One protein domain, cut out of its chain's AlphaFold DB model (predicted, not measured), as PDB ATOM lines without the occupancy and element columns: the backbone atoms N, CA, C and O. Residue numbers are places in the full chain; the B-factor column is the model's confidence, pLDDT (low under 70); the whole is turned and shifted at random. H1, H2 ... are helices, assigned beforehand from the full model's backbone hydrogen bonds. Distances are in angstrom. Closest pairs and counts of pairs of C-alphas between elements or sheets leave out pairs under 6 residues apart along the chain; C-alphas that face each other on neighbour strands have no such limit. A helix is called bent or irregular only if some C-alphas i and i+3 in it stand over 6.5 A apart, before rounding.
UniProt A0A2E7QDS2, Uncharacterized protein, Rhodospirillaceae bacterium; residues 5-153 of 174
ATOM      1  N   GLN A   5      48.081  -7.986 -43.067       53.91
ATOM      2  CA  GLN A   5      49.184  -7.209 -42.487       53.91
ATOM      3  C   GLN A   5      48.808  -5.762 -42.106       53.91
ATOM      4  O   GLN A   5      49.395  -5.190 -41.186       53.91
ATOM      5  N   VAL A   6      47.842  -5.149 -42.803       58.09
ATOM      6  CA  VAL A   6      47.428  -3.756 -42.549       58.09
ATOM      7  C   VAL A   6      46.506  -3.699 -41.335       58.09
ATOM      8  O   VAL A   6      46.682  -2.840 -40.473       58.09
ATOM      9  N   LEU A   7      45.563  -4.635 -41.212       57.38
ATOM     10  CA  LEU A   7      44.663  -4.684 -40.059       57.38
ATOM     11  C   LEU A   7      45.396  -5.104 -38.775       57.38
ATOM     12  O   LEU A   7      45.102  -4.552 -37.717       57.38
ATOM     13  N   GLU A   8      46.405  -5.975 -38.857       57.59
ATOM     14  CA  GLU A   8      47.179  -6.422 -37.688       57.59
ATOM     15  C   GLU A   8      48.195  -5.380 -37.177       57.59
ATOM     16  O   GLU A   8      48.353  -5.224 -35.965       57.59
ATOM     17  N   ASN A   9      48.873  -4.646 -38.073       50.88
ATOM     18  CA  ASN A   9      50.048  -3.831 -37.717       50.88
ATOM     19  C   ASN A   9      49.939  -2.334 -38.051       50.88
ATOM     20  O   ASN A   9      50.867  -1.580 -37.755       50.88
ATOM     21  N   SER A  10      48.841  -1.861 -38.652       52.81
ATOM     22  CA  SER A  10      48.721  -0.434 -38.975       52.81
ATOM     23  C   SER A  10      48.509   0.416 -37.720       52.81
ATOM     24  O   SER A  10      47.504   0.272 -37.013       52.81
ATOM     25  N   LEU A  11      49.454   1.332 -37.490       57.97
ATOM     26  CA  LEU A  11      49.415   2.394 -36.478       57.97
ATOM     27  C   LEU A  11      48.450   3.540 -36.847       57.97
ATOM     28  O   LEU A  11      48.239   4.429 -36.031       57.97
ATOM     29  N   LEU A  12      47.882   3.534 -38.062       61.75
ATOM     30  CA  LEU A  12      46.989   4.592 -38.552       61.75
ATOM     31  C   LEU A  12      45.506   4.319 -38.273       61.75
ATOM     32  O   LEU A  12      44.718   5.258 -38.287       61.75
ATOM     33  N   LEU A  13      45.118   3.062 -38.031       65.06
ATOM     34  CA  LEU A  13      43.740   2.745 -37.659       65.06
ATOM     35  C   LEU A  13      43.514   3.053 -36.184       65.06
ATOM     36  O   LEU A  13      44.104   2.413 -35.307       65.06
ATOM     37  N   THR A  14      42.627   4.010 -35.933       72.88
ATOM     38  CA  THR A  14      42.148   4.313 -34.589       72.88
ATOM     39  C   THR A  14      41.069   3.318 -34.168       72.88
ATOM     40  O   THR A  14      40.437   2.663 -34.999       72.88
ATOM     41  N   ASP A  15      40.790   3.238 -32.868       75.06
ATOM     42  CA  ASP A  15      39.713   2.394 -32.334       75.06
ATOM     43  C   ASP A  15      38.349   2.698 -32.979       75.06
ATOM     44  O   ASP A  15      37.532   1.799 -33.174       75.06
ATOM     45  N   LYS A  16      38.110   3.961 -33.363       76.00
ATOM     46  CA  LYS A  16      36.887   4.382 -34.064       76.00
ATOM     47  C   LYS A  16      36.796   3.785 -35.468       76.00
ATOM     48  O   LYS A  16      35.713   3.375 -35.879       76.00
ATOM     49  N   ASP A  17      37.917   3.696 -36.176       78.94
ATOM     50  CA  ASP A  17      37.969   3.099 -37.513       78.94
ATOM     51  C   ASP A  17      37.747   1.588 -37.439       78.94
ATOM     52  O   ASP A  17      36.993   1.033 -38.236       78.94
ATOM     53  N   LEU A  18      38.329   0.930 -36.430       79.19
ATOM     54  CA  LEU A  18      38.105  -0.494 -36.170       79.19
ATOM     55  C   LEU A  18      36.630  -0.782 -35.868       79.19
ATOM     56  O   LEU A  18      36.064  -1.715 -36.431       79.19
ATOM     57  N   LEU A  19      35.985   0.045 -35.041       81.12
ATOM     58  CA  LEU A  19      34.549  -0.065 -34.766       81.12
ATOM     59  C   LEU A  19      33.697   0.130 -36.026       81.12
ATOM     60  O   LEU A  19      32.732  -0.606 -36.223       81.12
ATOM     61  N   ASN A  20      34.060   1.075 -36.898       80.06
ATOM     62  CA  ASN A  20      33.361   1.287 -38.165       80.06
ATOM     63  C   ASN A  20      33.516   0.078 -39.106       80.06
ATOM     64  O   ASN A  20      32.547  -0.365 -39.716       80.06
ATOM     65  N   ILE A  21      34.712  -0.513 -39.169       79.88
ATOM     66  CA  ILE A  21      34.964  -1.737 -39.943       79.88
ATOM     67  C   ILE A  21      34.143  -2.904 -39.392       79.88
ATOM     68  O   ILE A  21      33.497  -3.598 -40.168       79.88
ATOM     69  N   ILE A  22      34.107  -3.094 -38.070       80.69
ATOM     70  CA  ILE A  22      33.286  -4.127 -37.419       80.69
ATOM     71  C   ILE A  22      31.799  -3.923 -37.747       80.69
ATOM     72  O   ILE A  22      31.106  -4.884 -38.090       80.69
ATOM     73  N   ALA A  23      31.312  -2.677 -37.706       78.62
ATOM     74  CA  ALA A  23      29.929  -2.336 -38.038       78.62
ATOM     75  C   ALA A  23      29.566  -2.664 -39.497       78.62
ATOM     76  O   ALA A  23      28.427  -3.038 -39.780       78.62
ATOM     77  N   GLN A  24      30.537  -2.598 -40.411       79.69
ATOM     78  CA  GLN A  24      30.367  -2.955 -41.822       79.69
ATOM     79  C   GLN A  24      30.347  -4.474 -42.079       79.69
ATOM     80  O   GLN A  24      30.189  -4.880 -43.227       79.69
ATOM     81  N   ARG A  25      30.459  -5.313 -41.034       69.25
ATOM     82  CA  ARG A  25      30.481  -6.790 -41.110       69.25
ATOM     83  C   ARG A  25      31.490  -7.297 -42.147       69.25
ATOM     84  O   ARG A  25      31.106  -7.812 -43.200       69.25
ATOM     85  N   PRO A  26      32.790  -7.147 -41.865       69.31
ATOM     86  CA  PRO A  26      33.822  -7.505 -42.814       69.31
ATOM     87  C   PRO A  26      33.895  -9.035 -42.947       69.31
ATOM     88  O   PRO A  26      33.322  -9.776 -42.144       69.31
ATOM     89  N   GLN A  27      34.591  -9.527 -43.975       71.38
ATOM     90  CA  GLN A  27      34.733 -10.971 -44.188       71.38
ATOM     91  C   GLN A  27      35.304 -11.677 -42.939       71.38
ATOM     92  O   GLN A  27      36.099 -11.066 -42.225       71.38
ATOM     93  N   PRO A  28      34.983 -12.968 -42.706       63.72
ATOM     94  CA  PRO A  28      35.315 -13.682 -41.464       63.72
ATOM     95  C   PRO A  28      36.791 -13.620 -41.031       63.72
ATOM     96  O   PRO A  28      37.084 -13.697 -39.844       63.72
ATOM     97  N   GLY A  29      37.731 -13.446 -41.969       68.81
ATOM     98  CA  GLY A  29      39.156 -13.286 -41.652       68.81
ATOM     99  C   GLY A  29      39.525 -11.924 -41.052       68.81
ATOM    100  O   GLY A  29      40.384 -11.852 -40.185       68.81
ATOM    101  N   ALA A  30      38.835 -10.851 -41.442       75.44
ATOM    102  CA  ALA A  30      39.165  -9.497 -41.002       75.44
ATOM    103  C   ALA A  30      38.880  -9.275 -39.510       75.44
ATOM    104  O   ALA A  30      39.613  -8.543 -38.849       75.44
ATOM    105  N   LEU A  31      37.839  -9.914 -38.960       79.25
ATOM    106  CA  LEU A  31      37.564  -9.853 -37.522       79.25
ATOM    107  C   LEU A  31      38.674 -10.538 -36.719       79.25
ATOM    108  O   LEU A  31      39.091 -10.007 -35.692       79.25
ATOM    109  N   GLY A  32      39.184 -11.668 -37.210       76.62
ATOM    110  CA  GLY A  32      40.319 -12.358 -36.603       76.62
ATOM    111  C   GLY A  32      41.605 -11.527 -36.626       76.62
ATOM    112  O   GLY A  32      42.264 -11.351 -35.601       76.62
ATOM    113  N   ASP A  33      41.906 -10.898 -37.765       77.56
ATOM    114  CA  ASP A  33      43.046  -9.980 -37.907       77.56
ATOM    115  C   ASP A  33      42.972  -8.818 -36.894       77.56
ATOM    116  O   ASP A  33      43.969  -8.464 -36.260       77.56
ATOM    117  N   ILE A  34      41.774  -8.252 -36.681       79.31
ATOM    118  CA  ILE A  34      41.543  -7.216 -35.663       79.31
ATOM    119  C   ILE A  34      41.791  -7.785 -34.260       79.31
ATOM    120  O   ILE A  34      42.489  -7.150 -33.468       79.31
ATOM    121  N   CYS A  35      41.285  -8.987 -33.961       80.69
ATOM    122  CA  CYS A  35      41.458  -9.644 -32.663       80.69
ATOM    123  C   CYS A  35      42.925  -9.880 -32.297       80.69
ATOM    124  O   CYS A  35      43.253  -9.845 -31.116       80.69
ATOM    125  N   ARG A  36      43.814 -10.091 -33.275       78.44
ATOM    126  CA  ARG A  36      45.246 -10.357 -33.047       78.44
ATOM    127  C   ARG A  36      46.093  -9.103 -32.786       78.44
ATOM    128  O   ARG A  36      47.277  -9.226 -32.457       78.44
ATOM    129  N   ARG A  37      45.519  -7.894 -32.871       79.00
ATOM    130  CA  ARG A  37      46.238  -6.633 -32.597       79.00
ATOM    131  C   ARG A  37      46.765  -6.585 -31.158       79.00
ATOM    132  O   ARG A  37      46.073  -6.918 -30.200       79.00
ATOM    133  N   LYS A  38      47.995  -6.085 -30.982       71.00
ATOM    134  CA  LYS A  38      48.654  -5.985 -29.661       71.00
ATOM    135  C   LYS A  38      48.001  -4.983 -28.703       71.00
ATOM    136  O   LYS A  38      48.204  -5.112 -27.503       71.00
ATOM    137  N   ASN A  39      47.291  -3.983 -29.225       70.50
ATOM    138  CA  ASN A  39      46.676  -2.914 -28.441       70.50
ATOM    139  C   ASN A  39      45.192  -2.806 -28.804       70.50
ATOM    140  O   ASN A  39      44.807  -1.975 -29.624       70.50
ATOM    141  N   LEU A  40      44.388  -3.722 -28.261       79.56
ATOM    142  CA  LEU A  40      42.945  -3.740 -28.473       79.56
ATOM    143  C   LEU A  40      42.249  -3.153 -27.247       79.56
ATOM    144  O   LEU A  40      42.374  -3.693 -26.143       79.56
ATOM    145  N   CYS A  41      41.525  -2.052 -27.436       81.38
ATOM    146  CA  CYS A  41      40.773  -1.441 -26.353       81.38
ATOM    147  C   CYS A  41      39.480  -2.217 -26.060       81.38
ATOM    148  O   CYS A  41      38.920  -2.899 -26.925       81.38
ATOM    149  N   ALA A  42      38.961  -2.045 -24.843       82.44
ATOM    150  CA  ALA A  42      37.740  -2.711 -24.395       82.44
ATOM    151  C   ALA A  42      36.522  -2.440 -25.293       82.44
ATOM    152  O   ALA A  42      35.723  -3.342 -25.522       82.44
ATOM    153  N   GLY A  43      36.401  -1.228 -25.847       83.06
ATOM    154  CA  GLY A  43      35.284  -0.875 -26.729       83.06
ATOM    155  C   GLY A  43      35.282  -1.658 -28.045       83.06
ATOM    156  O   GLY A  43      34.224  -2.082 -28.502       83.06
ATOM    157  N   VAL A  44      36.459  -1.900 -28.630       82.81
ATOM    158  CA  VAL A  44      36.593  -2.723 -29.842       82.81
ATOM    159  C   VAL A  44      36.291  -4.188 -29.522       82.81
ATOM    160  O   VAL A  44      35.563  -4.828 -30.276       82.81
ATOM    161  N   GLY A  45      36.766  -4.698 -28.379       84.06
ATOM    162  CA  GLY A  45      36.430  -6.046 -27.903       84.06
ATOM    163  C   GLY A  45      34.921  -6.252 -27.736       84.06
ATOM    164  O   GLY A  45      34.372  -7.217 -28.263       84.06
ATOM    165  N   ASP A  46      34.231  -5.304 -27.092       84.69
ATOM    166  CA  ASP A  46      32.769  -5.323 -26.948       84.69
ATOM    167  C   ASP A  46      32.067  -5.307 -28.322       84.69
ATOM    168  O   ASP A  46      31.095  -6.036 -28.539       84.69
ATOM    169  N   GLY A  47      32.588  -4.528 -29.277       84.50
ATOM    170  CA  GLY A  47      32.100  -4.494 -30.657       84.50
ATOM    171  C   GLY A  47      32.236  -5.838 -31.379       84.50
ATOM    172  O   GLY A  47      31.304  -6.264 -32.058       84.50
ATOM    173  N   ILE A  48      33.358  -6.541 -31.196       85.44
ATOM    174  CA  ILE A  48      33.573  -7.882 -31.764       85.44
ATOM    175  C   ILE A  48      32.610  -8.885 -31.132       85.44
ATOM    176  O   ILE A  48      31.955  -9.633 -31.853       85.44
ATOM    177  N   VAL A  49      32.442  -8.862 -29.808       86.19
ATOM    178  CA  VAL A  49      31.472  -9.724 -29.112       86.19
ATOM    179  C   VAL A  49      30.045  -9.468 -29.614       86.19
ATOM    180  O   VAL A  49      29.290 -10.414 -29.841       86.19
ATOM    181  N   ALA A  50      29.687  -8.211 -29.895       85.50
ATOM    182  CA  ALA A  50      28.376  -7.852 -30.439       85.50
ATOM    183  C   ALA A  50      28.094  -8.444 -31.835       85.50
ATOM    184  O   ALA A  50      26.928  -8.624 -32.192       85.50
ATOM    185  N   THR A  51      29.125  -8.802 -32.612       82.69
ATOM    186  CA  THR A  51      28.944  -9.479 -33.910       82.69
ATOM    187  C   THR A  51      28.450 -10.921 -33.783       82.69
ATOM    188  O   THR A  51      27.942 -11.471 -34.761       82.69
ATOM    189  N   LYS A  52      28.567 -11.530 -32.591       81.19
ATOM    190  CA  LYS A  52      28.237 -12.938 -32.304       81.19
ATOM    191  C   LYS A  52      28.990 -13.959 -33.170       81.19
ATOM    192  O   LYS A  52      28.575 -15.116 -33.265       81.19
ATOM    193  N   ASP A  53      30.107 -13.567 -33.785       84.69
ATOM    194  CA  ASP A  53      30.975 -14.497 -34.502       84.69
ATOM    195  C   ASP A  53      31.815 -15.309 -33.505       84.69
ATOM    196  O   ASP A  53      32.749 -14.810 -32.874       84.69
ATOM    197  N   LYS A  54      31.489 -16.601 -33.380       87.31
ATOM    198  CA  LYS A  54      32.165 -17.521 -32.456       87.31
ATOM    199  C   LYS A  54      33.662 -17.648 -32.733       87.31
ATOM    200  O   LYS A  54      34.425 -17.815 -31.782       87.31
ATOM    201  N   LYS A  55      34.094 -17.582 -33.996       84.44
ATOM    202  CA  LYS A  55      35.516 -17.703 -34.351       84.44
ATOM    203  C   LYS A  55      36.270 -16.431 -33.990       84.44
ATOM    204  O   LYS A  55      37.315 -16.521 -33.358       84.44
ATOM    205  N   ALA A  56      35.701 -15.266 -34.295       85.31
ATOM    206  CA  ALA A  56      36.298 -13.989 -33.913       85.31
ATOM    207  C   ALA A  56      36.429 -13.858 -32.387       85.31
ATOM    208  O   ALA A  56      37.491 -13.503 -31.886       85.31
ATOM    209  N   VAL A  57      35.389 -14.228 -31.630       87.62
ATOM    210  CA  VAL A  57      35.446 -14.225 -30.158       87.62
ATOM    211  C   VAL A  57      36.512 -15.195 -29.634       87.62
ATOM    212  O   VAL A  57      37.214 -14.864 -28.683       87.62
ATOM    213  N   ALA A  58      36.697 -16.358 -30.266       87.38
ATOM    214  CA  ALA A  58      37.766 -17.281 -29.888       87.38
ATOM    215  C   ALA A  58      39.160 -16.668 -30.096       87.38
ATOM    216  O   ALA A  58      40.032 -16.829 -29.247       87.38
ATOM    217  N   GLU A  59      39.368 -15.944 -31.199       86.50
ATOM    218  CA  GLU A  59      40.627 -15.245 -31.465       86.50
ATOM    219  C   GLU A  59      40.854 -14.066 -30.512       86.50
ATOM    220  O   GLU A  59      41.975 -13.861 -30.046       86.50
ATOM    221  N   LEU A  60      39.791 -13.338 -30.156       87.31
ATOM    222  CA  LEU A  60      39.831 -12.291 -29.134       87.31
ATOM    223  C   LEU A  60      40.265 -12.864 -27.779       87.31
ATOM    224  O   LEU A  60      41.161 -12.321 -27.139       87.31
ATOM    225  N   LEU A  61      39.669 -13.990 -27.375       86.00
ATOM    226  CA  LEU A  61      40.013 -14.719 -26.150       86.00
ATOM    227  C   LEU A  61      41.384 -15.407 -26.228       86.00
ATOM    228  O   LEU A  61      41.962 -15.745 -25.203       86.00
ATOM    229  N   ALA A  62      41.938 -15.645 -27.415       85.19
ATOM    230  CA  ALA A  62      43.309 -16.130 -27.549       85.19
ATOM    231  C   ALA A  62      44.336 -14.997 -27.372       85.19
ATOM    232  O   ALA A  62      45.499 -15.250 -27.047       85.19
ATOM    233  N   ASN A  63      43.922 -13.742 -27.567       85.25
ATOM    234  CA  ASN A  63      44.788 -12.584 -27.416       85.25
ATOM    235  C   ASN A  63      44.820 -12.081 -25.966       85.25
ATOM    236  O   ASN A  63      44.077 -11.183 -25.581       85.25
ATOM    237  N   SER A  64      45.781 -12.576 -25.186       72.50
ATOM    238  CA  SER A  64      46.005 -12.167 -23.790       72.50
ATOM    239  C   SER A  64      46.317 -10.678 -23.577       72.50
ATOM    240  O   SER A  64      46.325 -10.217 -22.436       72.50
ATOM    241  N   ARG A  65      46.597  -9.916 -24.645       76.19
ATOM    242  CA  ARG A  65      46.822  -8.463 -24.585       76.19
ATOM    243  C   ARG A  65      45.552  -7.642 -24.807       76.19
ATOM    244  O   ARG A  65      45.592  -6.431 -24.598       76.19
ATOM    245  N   ALA A  66      44.455  -8.257 -25.244       82.75
ATOM    246  CA  ALA A  66      43.202  -7.545 -25.433       82.75
ATOM    247  C   ALA A  66      42.623  -7.116 -24.079       82.75
ATOM    248  O   ALA A  66      42.553  -7.901 -23.132       82.75
ATOM    249  N   GLN A  67      42.179  -5.862 -23.983       81.25
ATOM    250  CA  GLN A  67      41.403  -5.423 -22.831       81.25
ATOM    251  C   GLN A  67      39.955  -5.867 -23.002       81.25
ATOM    252  O   GLN A  67      39.315  -5.542 -23.997       81.25
ATOM    253  N   ILE A  68      39.428  -6.579 -22.010       83.56
ATOM    254  CA  ILE A  68      38.023  -6.987 -21.946       83.56
ATOM    255  C   ILE A  68      37.481  -6.549 -20.587       83.56
ATOM    256  O   ILE A  68      38.148  -6.708 -19.564       83.56
ATOM    257  N   ARG A  69      36.279  -5.964 -20.571       83.94
ATOM    258  CA  ARG A  69      35.595  -5.611 -19.318       83.94
ATOM    259  C   ARG A  69      35.222  -6.881 -18.563       83.94
ATOM    260  O   ARG A  69      34.794  -7.853 -19.177       83.94
ATOM    261  N   GLU A  70      35.300  -6.843 -17.238       80.56
ATOM    262  CA  GLU A  70      34.924  -7.980 -16.387       80.56
ATOM    263  C   GLU A  70      33.480  -8.439 -16.639       80.56
ATOM    264  O   GLU A  70      33.224  -9.631 -16.763       80.56
ATOM    265  N   GLU A  71      32.551  -7.497 -16.819       82.62
ATOM    266  CA  GLU A  71      31.156  -7.786 -17.166       82.62
ATOM    267  C   GLU A  71      31.028  -8.548 -18.497       82.62
ATOM    268  O   GLU A  71      30.297  -9.535 -18.593       82.62
ATOM    269  N   THR A  72      31.758  -8.119 -19.532       86.00
ATOM    270  CA  THR A  72      31.766  -8.789 -20.840       86.00
ATOM    271  C   THR A  72      32.408 -10.171 -20.742       86.00
ATOM    272  O   THR A  72      31.845 -11.131 -21.262       86.00
ATOM    273  N   LEU A  73      33.528 -10.306 -20.025       84.62
ATOM    274  CA  LEU A  73      34.167 -11.601 -19.793       84.62
ATOM    275  C   LEU A  73      33.237 -12.559 -19.033       84.62
ATOM    276  O   LEU A  73      33.123 -13.722 -19.405       84.62
ATOM    277  N   GLY A  74      32.524 -12.066 -18.018       82.31
ATOM    278  CA  GLY A  74      31.542 -12.842 -17.265       82.31
ATOM    279  C   GLY A  74      30.423 -13.392 -18.149       82.31
ATOM    280  O   GLY A  74      30.124 -14.580 -18.067       82.31
ATOM    281  N   ARG A  75      29.865 -12.562 -19.042       85.06
ATOM    282  CA  ARG A  75      28.858 -13.002 -20.025       85.06
ATOM    283  C   ARG A  75      29.410 -14.049 -20.992       85.06
ATOM    284  O   ARG A  75      28.738 -15.036 -21.273       85.06
ATOM    285  N   LEU A  76      30.642 -13.869 -21.471       86.62
ATOM    286  CA  LEU A  76      31.289 -14.845 -22.352       86.62
ATOM    287  C   LEU A  76      31.492 -16.198 -21.662       86.62
ATOM    288  O   LEU A  76      31.358 -17.224 -22.319       86.62
ATOM    289  N   ILE A  77      31.785 -16.219 -20.358       84.12
ATOM    290  CA  ILE A  77      31.906 -17.466 -19.590       84.12
ATOM    291  C   ILE A  77      30.562 -18.191 -19.527       84.12
ATOM    292  O   ILE A  77      30.532 -19.399 -19.739       84.12
ATOM    293  N   ASP A  78      29.451 -17.488 -19.308       83.19
ATOM    294  CA  ASP A  78      28.121 -18.118 -19.324       83.19
ATOM    295  C   ASP A  78      27.790 -18.739 -20.681       83.19
ATOM    296  O   ASP A  78      27.280 -19.856 -20.764       83.19
ATOM    297  N   GLU A  79      28.110 -18.028 -21.761       83.44
ATOM    298  CA  GLU A  79      27.877 -18.497 -23.125       83.44
ATOM    299  C   GLU A  79      28.843 -19.621 -23.540       83.44
ATOM    300  O   GLU A  79      28.484 -20.484 -24.350       83.44
ATOM    301  N   ALA A  80      30.047 -19.665 -22.956       82.81
ATOM    302  CA  ALA A  80      31.070 -20.658 -23.268       82.81
ATOM    303  C   ALA A  80      30.598 -22.094 -23.032       82.81
ATOM    304  O   ALA A  80      31.079 -22.997 -23.710       82.81
ATOM    305  N   ARG A  81      29.602 -22.332 -22.168       78.19
ATOM    306  CA  ARG A  81      29.011 -23.668 -21.956       78.19
ATOM    307  C   ARG A  81      28.528 -24.348 -23.248       78.19
ATOM    308  O   ARG A  81      28.433 -25.567 -23.296       78.19
ATOM    309  N   HIS A  82      28.217 -23.569 -24.286       78.88
ATOM    310  CA  HIS A  82      27.717 -24.058 -25.575       78.88
ATOM    311  C   HIS A  82      28.736 -23.921 -26.720       78.88
ATOM    312  O   HIS A  82      28.397 -24.169 -27.882       78.88
ATOM    313  N   VAL A  83      29.960 -23.460 -26.435       82.31
ATOM    314  CA  VAL A  83      30.959 -23.112 -27.455       82.31
ATOM    315  C   VAL A  83      32.345 -23.626 -27.056       82.31
ATOM    316  O   VAL A  83      33.161 -22.906 -26.487       82.31
ATOM    317  N   GLU A  84      32.638 -24.873 -27.430       80.06
ATOM    318  CA  GLU A  84      33.896 -25.563 -27.089       80.06
ATOM    319  C   GLU A  84      35.159 -24.826 -27.555       80.06
ATOM    320  O   GLU A  84      36.185 -24.833 -26.878       80.06
ATOM    321  N   ILE A  85      35.102 -24.123 -28.692       84.44
ATOM    322  CA  ILE A  85      36.258 -23.378 -29.220       84.44
ATOM    323  C   ILE A  85      36.732 -22.257 -28.269       84.44
ATOM    324  O   ILE A  85      37.889 -21.847 -28.341       84.44
ATOM    325  N   TRP A  86      35.885 -21.785 -27.346       86.69
ATOM    326  CA  TRP A  86      36.247 -20.756 -26.360       86.69
ATOM    327  C   TRP A  86      36.934 -21.321 -25.116       86.69
ATOM    328  O   TRP A  86      37.644 -20.599 -24.418       86.69
ATOM    329  N   HIS A  87      36.780 -22.616 -24.856       82.19
ATOM    330  CA  HIS A  87      37.255 -23.270 -23.639       82.19
ATOM    331  C   HIS A  87      38.773 -23.201 -23.493       82.19
ATOM    332  O   HIS A  87      39.293 -22.758 -22.469       82.19
ATOM    333  N   LYS A  88      39.495 -23.588 -24.551       82.00
ATOM    334  CA  LYS A  88      40.961 -23.588 -24.568       82.00
ATOM    335  C   LYS A  88      41.559 -22.194 -24.324       82.00
ATOM    336  O   LYS A  88      42.399 -22.091 -23.430       82.00
ATOM    337  N   PRO A  89      41.181 -21.133 -25.064       81.94
ATOM    338  CA  PRO A  89      41.734 -19.804 -24.815       81.94
ATOM    339  C   PRO A  89      41.344 -19.241 -23.440       81.94
ATOM    340  O   PRO A  89      42.186 -18.625 -22.791       81.94
ATOM    341  N   MET A  90      40.133 -19.520 -22.939       81.38
ATOM    342  CA  MET A  90      39.698 -19.047 -21.618       81.38
ATOM    343  C   MET A  90      40.545 -19.596 -20.474       81.38
ATOM    344  O   MET A  90      40.938 -18.828 -19.608       81.38
ATOM    345  N   VAL A  91      40.887 -20.888 -20.474       79.19
ATOM    346  CA  VAL A  91      41.689 -21.493 -19.388       79.19
ATOM    347  C   VAL A  91      43.076 -20.850 -19.255       79.19
ATOM    348  O   VAL A  91      43.631 -20.793 -18.162       79.19
ATOM    349  N   HIS A  92      43.631 -20.334 -20.353       75.94
ATOM    350  CA  HIS A  92      44.954 -19.704 -20.369       75.94
ATOM    351  C   HIS A  92      44.897 -18.187 -20.126       75.94
ATOM    352  O   HIS A  92      45.928 -17.514 -20.205       75.94
ATOM    353  N   TRP A  93      43.713 -17.625 -19.860       79.00
ATOM    354  CA  TRP A  93      43.538 -16.183 -19.745       79.00
ATOM    355  C   TRP A  93      44.163 -15.644 -18.444       79.00
ATOM    356  O   TRP A  93      43.792 -16.081 -17.354       79.00
ATOM    357  N   PRO A  94      45.088 -14.667 -18.511       69.69
ATOM    358  CA  PRO A  94      45.887 -14.256 -17.352       69.69
ATOM    359  C   PRO A  94      45.108 -13.459 -16.295       69.69
ATOM    360  O   PRO A  94      45.573 -13.331 -15.166       69.69
ATOM    361  N   ALA A  95      43.946 -12.903 -16.646       70.88
ATOM    362  CA  ALA A  95      43.165 -12.000 -15.795       70.88
ATOM    363  C   ALA A  95      41.793 -12.582 -15.405       70.88
ATOM    364  O   ALA A  95      40.784 -11.879 -15.426       70.88
ATOM    365  N   LEU A  96      41.735 -13.877 -15.090       72.56
ATOM    366  CA  LEU A  96      40.522 -14.513 -14.573       72.56
ATOM    367  C   LEU A  96      40.327 -14.192 -13.088       72.56
ATOM    368  O   LEU A  96      41.227 -14.379 -12.271       72.56
ATOM    369  N   THR A  97      39.130 -13.729 -12.731       73.62
ATOM    370  CA  THR A  97      38.732 -13.598 -11.327       73.62
ATOM    371  C   THR A  97      38.395 -14.967 -10.735       73.62
ATOM    372  O   THR A  97      38.023 -15.891 -11.453       73.62
ATOM    373  N   GLU A  98      38.498 -15.107  -9.413       72.50
ATOM    374  CA  GLU A  98      38.200 -16.363  -8.704       72.50
ATOM    375  C   GLU A  98      36.807 -16.911  -9.072       72.50
ATOM    376  O   GLU A  98      36.675 -18.055  -9.500       72.50
ATOM    377  N   GLY A  99      35.781 -16.052  -9.045       72.06
ATOM    378  CA  GLY A  99      34.420 -16.425  -9.445       72.06
ATOM    379  C   GLY A  99      34.292 -16.822 -10.921       72.06
ATOM    380  O   GLY A  99      33.481 -17.680 -11.262       72.06
ATOM    381  N   ALA A 100      35.105 -16.248 -11.809       72.94
ATOM    382  CA  ALA A 100      35.134 -16.620 -13.221       72.94
ATOM    383  C   ALA A 100      35.720 -18.028 -13.437       72.94
ATOM    384  O   ALA A 100      35.186 -18.789 -14.243       72.94
ATOM    385  N   VAL A 101      36.764 -18.400 -12.685       75.62
ATOM    386  CA  VAL A 101      37.352 -19.753 -12.718       75.62
ATOM    387  C   VAL A 101      36.346 -20.797 -12.243       75.62
ATOM    388  O   VAL A 101      36.189 -21.835 -12.880       75.62
ATOM    389  N   ILE A 102      35.630 -20.500 -11.159       76.69
ATOM    390  CA  ILE A 102      34.607 -21.383 -10.588       76.69
ATOM    391  C   ILE A 102      33.498 -21.670 -11.608       76.69
ATOM    392  O   ILE A 102      33.170 -22.825 -11.869       76.69
ATOM    393  N   ARG A 103      32.959 -20.619 -12.234       76.62
ATOM    394  CA  ARG A 103      31.911 -20.745 -13.261       76.62
ATOM    395  C   ARG A 103      32.403 -21.502 -14.490       76.62
ATOM    396  O   ARG A 103      31.672 -22.313 -15.048       76.62
ATOM    397  N   LEU A 104      33.652 -21.269 -14.898       80.00
ATOM    398  CA  LEU A 104      34.261 -22.015 -15.993       80.00
ATOM    399  C   LEU A 104      34.369 -23.508 -15.654       80.00
ATOM    400  O   LEU A 104      34.026 -24.333 -16.493       80.00
ATOM    401  N   ALA A 105      34.798 -23.858 -14.438       77.56
ATOM    402  CA  ALA A 105      34.854 -25.247 -13.990       77.56
ATOM    403  C   ALA A 105      33.463 -25.903 -14.014       77.56
ATOM    404  O   ALA A 105      33.318 -26.980 -14.587       77.56
ATOM    405  N   ASP A 106      32.434 -25.236 -13.486       78.06
ATOM    406  CA  ASP A 106      31.053 -25.744 -13.490       78.06
ATOM    407  C   ASP A 106      30.506 -25.974 -14.916       78.06
ATOM    408  O   ASP A 106      29.853 -26.982 -15.206       78.06
ATOM    409  N   ASN A 107      30.876 -25.107 -15.865       77.12
ATOM    410  CA  ASN A 107      30.553 -25.311 -17.277       77.12
ATOM    411  C   ASN A 107      31.179 -26.590 -17.852       77.12
ATOM    412  O   ASN A 107      30.510 -27.299 -18.604       77.12
ATOM    413  N   TYR A 108      32.426 -26.923 -17.501       77.00
ATOM    414  CA  TYR A 108      33.031 -28.200 -17.904       77.00
ATOM    415  C   TYR A 108      32.308 -29.396 -17.273       77.00
ATOM    416  O   TYR A 108      32.148 -30.426 -17.929       77.00
ATOM    417  N   PHE A 109      31.813 -29.265 -16.039       75.12
ATOM    418  CA  PHE A 109      31.010 -30.317 -15.408       75.12
ATOM    419  C   PHE A 109      29.706 -30.577 -16.135       75.12
ATOM    420  O   PHE A 109      29.363 -31.733 -16.352       75.12
ATOM    421  N   SER A 110      29.037 -29.524 -16.600       71.62
ATOM    422  CA  SER A 110      27.830 -29.669 -17.420       71.62
ATOM    423  C   SER A 110      28.074 -30.489 -18.698       71.62
ATOM    424  O   SER A 110      27.148 -31.117 -19.205       71.62
ATOM    425  N   VAL A 111      29.304 -30.495 -19.228       75.62
ATOM    426  CA  VAL A 111      29.702 -31.334 -20.374       75.62
ATOM    427  C   VAL A 111      29.982 -32.773 -19.931       75.62
ATOM    428  O   VAL A 111      29.558 -33.713 -20.600       75.62
ATOM    429  N   LEU A 112      30.650 -32.964 -18.790       75.00
ATOM    430  CA  LEU A 112      30.883 -34.291 -18.203       75.00
ATOM    431  C   LEU A 112      29.581 -34.987 -17.774       75.00
ATOM    432  O   LEU A 112      29.515 -36.209 -17.808       75.00
ATOM    433  N   GLU A 113      28.543 -34.234 -17.413       75.25
ATOM    434  CA  GLU A 113      27.211 -34.763 -17.088       75.25
ATOM    435  C   GLU A 113      26.483 -35.365 -18.298       75.25
ATOM    436  O   GLU A 113      25.626 -36.226 -18.130       75.25
ATOM    437  N   GLN A 114      26.816 -34.929 -19.514       77.31
ATOM    438  CA  GLN A 114      26.179 -35.403 -20.750       77.31
ATOM    439  C   GLN A 114      26.827 -36.674 -21.309       77.31
ATOM    440  O   GLN A 114      26.404 -37.185 -22.345       77.31
ATOM    441  N   ARG A 115      27.872 -37.176 -20.652       77.44
ATOM    442  CA  ARG A 115      28.597 -38.371 -21.066       77.44
ATOM    443  C   ARG A 115      27.901 -39.637 -20.576       77.44
ATOM    444  O   ARG A 115      27.726 -39.830 -19.380       77.44
ATOM    445  N   GLU A 116      27.558 -40.519 -21.512       71.94
ATOM    446  CA  GLU A 116      26.922 -41.813 -21.219       71.94
ATOM    447  C   GLU A 116      27.896 -42.846 -20.621       71.94
ATOM    448  O   GLU A 116      27.461 -43.830 -20.027       71.94
ATOM    449  N   ASP A 117      29.211 -42.637 -20.753       81.06
ATOM    450  CA  ASP A 117      30.259 -43.541 -20.259       81.06
ATOM    451  C   ASP A 117      30.569 -43.387 -18.759       81.06
ATOM    452  O   ASP A 117      31.329 -44.180 -18.202       81.06
ATOM    453  N   LEU A 118      29.989 -42.386 -18.091       75.75
ATOM    454  CA  LEU A 118      30.222 -42.092 -16.680       75.75
ATOM    455  C   LEU A 118      29.011 -42.473 -15.828       75.75
ATOM    456  O   LEU A 118      27.882 -42.060 -16.090       75.75
ATOM    457  N   ASP A 119      29.248 -43.232 -14.757       80.38
ATOM    458  CA  ASP A 119      28.181 -43.581 -13.829       80.38
ATOM    459  C   ASP A 119      27.722 -42.348 -13.025       80.38
ATOM    460  O   ASP A 119      28.508 -41.479 -12.627       80.38
ATOM    461  N   THR A 120      26.420 -42.285 -12.752       76.25
ATOM    462  CA  THR A 120      25.785 -41.148 -12.071       76.25
ATOM    463  C   THR A 120      26.341 -40.917 -10.659       76.25
ATOM    464  O   THR A 120      26.330 -39.788 -10.169       76.25
ATOM    465  N   VAL A 121      26.869 -41.958 -10.000       79.69
ATOM    466  CA  VAL A 121      27.461 -41.853  -8.658       79.69
ATOM    467  C   VAL A 121      28.822 -41.159  -8.725       79.69
ATOM    468  O   VAL A 121      29.119 -40.314  -7.877       79.69
ATOM    469  N   THR A 122      29.639 -41.460  -9.732       80.69
ATOM    470  CA  THR A 122      30.925 -40.800  -9.981       80.69
ATOM    471  C   THR A 122      30.724 -39.330 -10.327       80.69
ATOM    472  O   THR A 122      31.370 -38.477  -9.719       80.69
ATOM    473  N   ILE A 123      29.769 -39.006 -11.202       80.31
ATOM    474  CA  ILE A 123      29.427 -37.612 -11.539       80.31
ATOM    475  C   ILE A 123      29.009 -36.834 -10.281       80.31
ATOM    476  O   ILE A 123      29.536 -35.752 -10.013       80.31
ATOM    477  N   ALA A 124      28.123 -37.406  -9.458       78.25
ATOM    478  CA  ALA A 124      27.660 -36.772  -8.225       78.25
ATOM    479  C   ALA A 124      28.795 -36.545  -7.209       78.25
ATOM    480  O   ALA A 124      28.855 -35.486  -6.581       78.25
ATOM    481  N   LYS A 125      29.721 -37.504  -7.067       81.44
ATOM    482  CA  LYS A 125      30.894 -37.368  -6.186       81.44
ATOM    483  C   LYS A 125      31.803 -36.224  -6.616       81.44
ATOM    484  O   LYS A 125      32.196 -35.421  -5.774       81.44
ATOM    485  N   VAL A 126      32.128 -36.136  -7.905       79.19
ATOM    486  CA  VAL A 126      33.018 -35.077  -8.398       79.19
ATOM    487  C   VAL A 126      32.344 -33.707  -8.269       79.19
ATOM    488  O   VAL A 126      32.978 -32.755  -7.816       79.19
ATOM    489  N   LYS A 127      31.040 -33.614  -8.564       76.69
ATOM    490  CA  LYS A 127      30.266 -32.377  -8.391       76.69
ATOM    491  C   LYS A 127      30.256 -31.901  -6.937       76.69
ATOM    492  O   LYS A 127      30.488 -30.719  -6.686       76.69
ATOM    493  N   LEU A 128      30.030 -32.815  -5.989       78.94
ATOM    494  CA  LEU A 128      30.035 -32.522  -4.555       78.94
ATOM    495  C   LEU A 128      31.406 -32.019  -4.084       78.94
ATOM    496  O   LEU A 128      31.484 -31.016  -3.376       78.94
ATOM    497  N   GLU A 129      32.485 -32.687  -4.492       77.00
ATOM    498  CA  GLU A 129      33.841 -32.332  -4.062       77.00
ATOM    499  C   GLU A 129      34.249 -30.936  -4.549       77.00
ATOM    500  O   GLU A 129      34.880 -30.169  -3.822       77.00
ATOM    501  N   ILE A 130      33.817 -30.565  -5.752       72.62
ATOM    502  CA  ILE A 130      34.088 -29.247  -6.322       72.62
ATOM    503  C   ILE A 130      33.294 -28.159  -5.620       72.62
ATOM    504  O   ILE A 130      33.885 -27.156  -5.227       72.62
ATOM    505  N   HIS A 131      31.996 -28.365  -5.389       71.81
ATOM    506  CA  HIS A 131      31.178 -27.405  -4.639       71.81
ATOM    507  C   HIS A 131      31.726 -27.198  -3.224       71.81
ATOM    508  O   HIS A 131      31.856 -26.063  -2.772       71.81
ATOM    509  N   ARG A 132      32.162 -28.278  -2.565       76.31
ATOM    510  CA  ARG A 132      32.826 -28.212  -1.259       76.31
ATOM    511  C   ARG A 132      34.124 -27.397  -1.305       76.31
ATOM    512  O   ARG A 132      34.385 -26.600  -0.403       76.31
ATOM    513  N   GLY A 133      34.938 -27.586  -2.344       66.44
ATOM    514  CA  GLY A 133      36.165 -26.813  -2.556       66.44
ATOM    515  C   GLY A 133      35.898 -25.323  -2.802       66.44
ATOM    516  O   GLY A 133      36.582 -24.472  -2.234       66.44
ATOM    517  N   ILE A 134      34.870 -25.011  -3.594       67.88
ATOM    518  CA  ILE A 134      34.439 -23.645  -3.915       67.88
ATOM    519  C   ILE A 134      33.960 -22.912  -2.660       67.88
ATOM    520  O   ILE A 134      34.456 -21.827  -2.364       67.88
ATOM    521  N   GLU A 135      33.058 -23.519  -1.882       66.00
ATOM    522  CA  GLU A 135      32.522 -22.918  -0.653       66.00
ATOM    523  C   GLU A 135      33.630 -22.589   0.353       66.00
ATOM    524  O   GLU A 135      33.630 -21.523   0.974       66.00
ATOM    525  N   SER A 136      34.621 -23.474   0.488       61.16
ATOM    526  CA  SER A 136      35.776 -23.234   1.353       61.16
ATOM    527  C   SER A 136      36.626 -22.045   0.875       61.16
ATOM    528  O   SER A 136      37.056 -21.229   1.700       61.16
ATOM    529  N   SER A 137      36.813 -21.900  -0.443       59.03
ATOM    530  CA  SER A 137      37.551 -20.782  -1.053       59.03
ATOM    531  C   SER A 137      36.817 -19.446  -0.893       59.03
ATOM    532  O   SER A 137      37.412 -18.458  -0.456       59.03
ATOM    533  N   ASP A 138      35.506 -19.417  -1.142       61.38
ATOM    534  CA  ASP A 138      34.674 -18.214  -1.009       61.38
ATOM    535  C   ASP A 138      34.647 -17.684   0.431       61.38
ATOM    536  O   ASP A 138      34.740 -16.472   0.676       61.38
ATOM    537  N   VAL A 139      34.569 -18.586   1.412       60.50
ATOM    538  CA  VAL A 139      34.646 -18.230   2.834       60.50
ATOM    539  C   VAL A 139      36.020 -17.636   3.164       60.50
ATOM    540  O   VAL A 139      36.094 -16.578   3.797       60.50
ATOM    541  N   ALA A 140      37.111 -18.239   2.682       60.28
ATOM    542  CA  ALA A 140      38.468 -17.732   2.893       60.28
ATOM    543  C   ALA A 140      38.693 -16.348   2.243       60.28
ATOM    544  O   ALA A 140      39.215 -15.429   2.889       60.28
ATOM    545  N   SER A 141      38.231 -16.161   1.002       61.97
ATOM    546  CA  SER A 141      38.273 -14.899   0.245       61.97
ATOM    547  C   SER A 141      37.507 -13.779   0.965       61.97
ATOM    548  O   SER A 141      38.011 -12.659   1.131       61.97
ATOM    549  N   ASN A 142      36.313 -14.082   1.487       64.31
ATOM    550  CA  ASN A 142      35.485 -13.126   2.226       64.31
ATOM    551  C   ASN A 142      36.077 -12.734   3.586       64.31
ATOM    552  O   ASN A 142      36.071 -11.548   3.938       64.31
ATOM    553  N   ILE A 143      36.644 -13.687   4.329       65.31
ATOM    554  CA  ILE A 143      37.349 -13.412   5.589       65.31
ATOM    555  C   ILE A 143      38.562 -12.506   5.330       65.31
ATOM    556  O   ILE A 143      38.736 -11.491   6.009       65.31
ATOM    557  N   ALA A 144      39.355 -12.790   4.292       64.94
ATOM    558  CA  ALA A 144      40.517 -11.979   3.927       64.94
ATOM    559  C   ALA A 144      40.145 -10.538   3.518       64.94
ATOM    560  O   ALA A 144      40.830  -9.581   3.898       64.94
ATOM    561  N   LYS A 145      39.048 -10.351   2.768       64.25
ATOM    562  CA  LYS A 145      38.517  -9.021   2.405       64.25
ATOM    563  C   LYS A 145      38.022  -8.252   3.635       64.25
ATOM    564  O   LYS A 145      38.276  -7.050   3.752       64.25
ATOM    565  N   ARG A 146      37.342  -8.930   4.565       61.84
ATOM    566  CA  ARG A 146      36.824  -8.334   5.808       61.84
ATOM    567  C   ARG A 146      37.952  -7.887   6.739       61.84
ATOM    568  O   ARG A 146      37.916  -6.756   7.223       61.84
ATOM    569  N   ASN A 147      38.982  -8.714   6.901       67.62
ATOM    570  CA  ASN A 147      40.148  -8.399   7.729       67.62
ATOM    571  C   ASN A 147      40.941  -7.203   7.178       67.62
ATOM    572  O   ASN A 147      41.331  -6.324   7.943       67.62
ATOM    573  N   ARG A 148      41.093  -7.090   5.848       62.41
ATOM    574  CA  ARG A 148      41.690  -5.898   5.214       62.41
ATOM    575  C   ARG A 148      40.875  -4.624   5.453       62.41
ATOM    576  O   ARG A 148      41.456  -3.590   5.770       62.41
ATOM    577  N   LYS A 149      39.541  -4.688   5.356       57.88
ATOM    578  CA  LYS A 149      38.668  -3.537   5.660       57.88
ATOM    579  C   LYS A 149      38.779  -3.096   7.124       57.88
ATOM    580  O   LYS A 149      38.833  -1.899   7.374       57.88
ATOM    581  N   MET A 150      38.854  -4.039   8.065       59.50
ATOM    582  CA  MET A 150      39.030  -3.741   9.494       59.50
ATOM    583  C   MET A 150      40.416  -3.158   9.817       59.50
ATOM    584  O   MET A 150      40.518  -2.283  10.672       59.50
ATOM    585  N   ALA A 151      41.466  -3.575   9.104       59.84
ATOM    586  CA  ALA A 151      42.814  -3.015   9.249       59.84
ATOM    587  C   ALA A 151      42.952  -1.588   8.677       59.84
ATOM    588  O   ALA A 151      43.796  -0.822   9.136       59.84
ATOM    589  N   MET A 152      42.122  -1.212   7.696       56.09
ATOM    590  CA  MET A 152      42.116   0.121   7.070       56.09
ATOM    591  C   MET A 152      41.183   1.136   7.744       56.09
ATOM    592  O   MET A 152      41.228   2.315   7.399       56.09
ATOM    593  N   THR A 153      40.353   0.729   8.708       53.75
ATOM    594  CA  THR A 153      39.585   1.678   9.526       53.75
ATOM    595  C   THR A 153      40.438   2.164  10.697       53.75
ATOM    596  O   THR A 153      40.733   1.358  11.582       53.75
TER     597      THR A 153
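AT A GLANCE: This is residues 5 to 153 of the 174 residues of an uncharacterized protein of Rhodospirillaceae bacterium (UniProt A0A2E7QDS2). Short helices wind as a small solenoid-like stack in two columns, H1, H3, H5 and H7 in one and H2, H4 and H6 in the other, and a helical hairpin of H8 and the long H9 caps the end by H6 and H7. H9 runs alongside H8 the opposite way, at a shallow tilt of 5 degrees, and on past it, where residues 142 to 153, of which 142 to 152 belong to H9, stick out as an arm. The printed part has 149 residues with nine named helices, H1 to H9 in order along the chain, and no named strand; the class is all helix, with helix packing mostly aligned. The whole is loose, with a radius of gyration of the C-alphas of 19.2 A, and flat, spanning 55 by 54 by 20 A.

IN THESE COORDINATES: H1, residues 5 to 9, begins at C-alpha 5 (49.184, -7.209, -42.487). H2 holds residues 15 to 23, H3 residues 28 to 35, H4 residues 42 to 50 and H5 residues 54 to 62. H6, residues 70 to 80, is 14.9 A long. H7, residues 84 to 91, is only just irregular: C-alphas 85 and 88 are 6.6 A apart. H8, residues 98 to 112, is 21.6 A long and begins at C-alpha 98 (38.200, -16.363, -8.704). H9, residues 120 to 152, is 48.3 A long and ends at C-alpha 152 (42.116, 0.121, 7.070).

HOW THE PARTS SIT: H5 is the hub, touching H3, H4 and H7. H3 and H5 run the same way at a shallow tilt of 23 degrees; their closest C-alphas, of Cys 35 and Leu 60, are 4.7 A apart. H5 and H7 run the same way at a shallow tilt of 14 degrees, with the C-alphas of Ala 62 and Pro 89 closest at 4.8 A. H4 and H5 form a helical hairpin, closest at the C-alphas of Val 49 and Val 57, 6.1 A. H1 touches H3, closest at the C-alphas of Glu 8 and Asp 33, 5.5 A. H2 touches H4 at a shallow tilt of 3 degrees, the same way; the C-alphas of Leu 19 and Val 44 are closest at 6.0 A. H4 and H6 are close but not clearly touching, the closest C-alphas, of Asp 46 and Thr 72, being 7.1 A apart. H6 touches H8, closest at the C-alphas of Ile 77 and Leu 104, 6.3 A. H7 and H8 are near each other. H8 and H9, a helical hairpin, only just touch, with 3 pairs of C-alphas within 8 A, the closest those of Ile 102 and Ile 134 at 7.0 A; H9 does so with residues 123 to 134 alone. Every O i to N i+4 pair is within hydrogen-bond range in H1, H2, H4, H5, H6, H8 and H9; H3 has 3 of 4 and H7 2 of 4.

THE WHOLE: The C-alphas farthest apart, of Leu 12 and Val 121, are 58.6 A apart. The printed part has no cut, and no link is long. Residues 116 to 122, of which 120 to 122 belong to H9, stand free too. The mean pLDDT of the printed part is 75.5; it is under 70 in residues 5 to 13, 25 to 26, 28 to 29, 94 and 133 to 153.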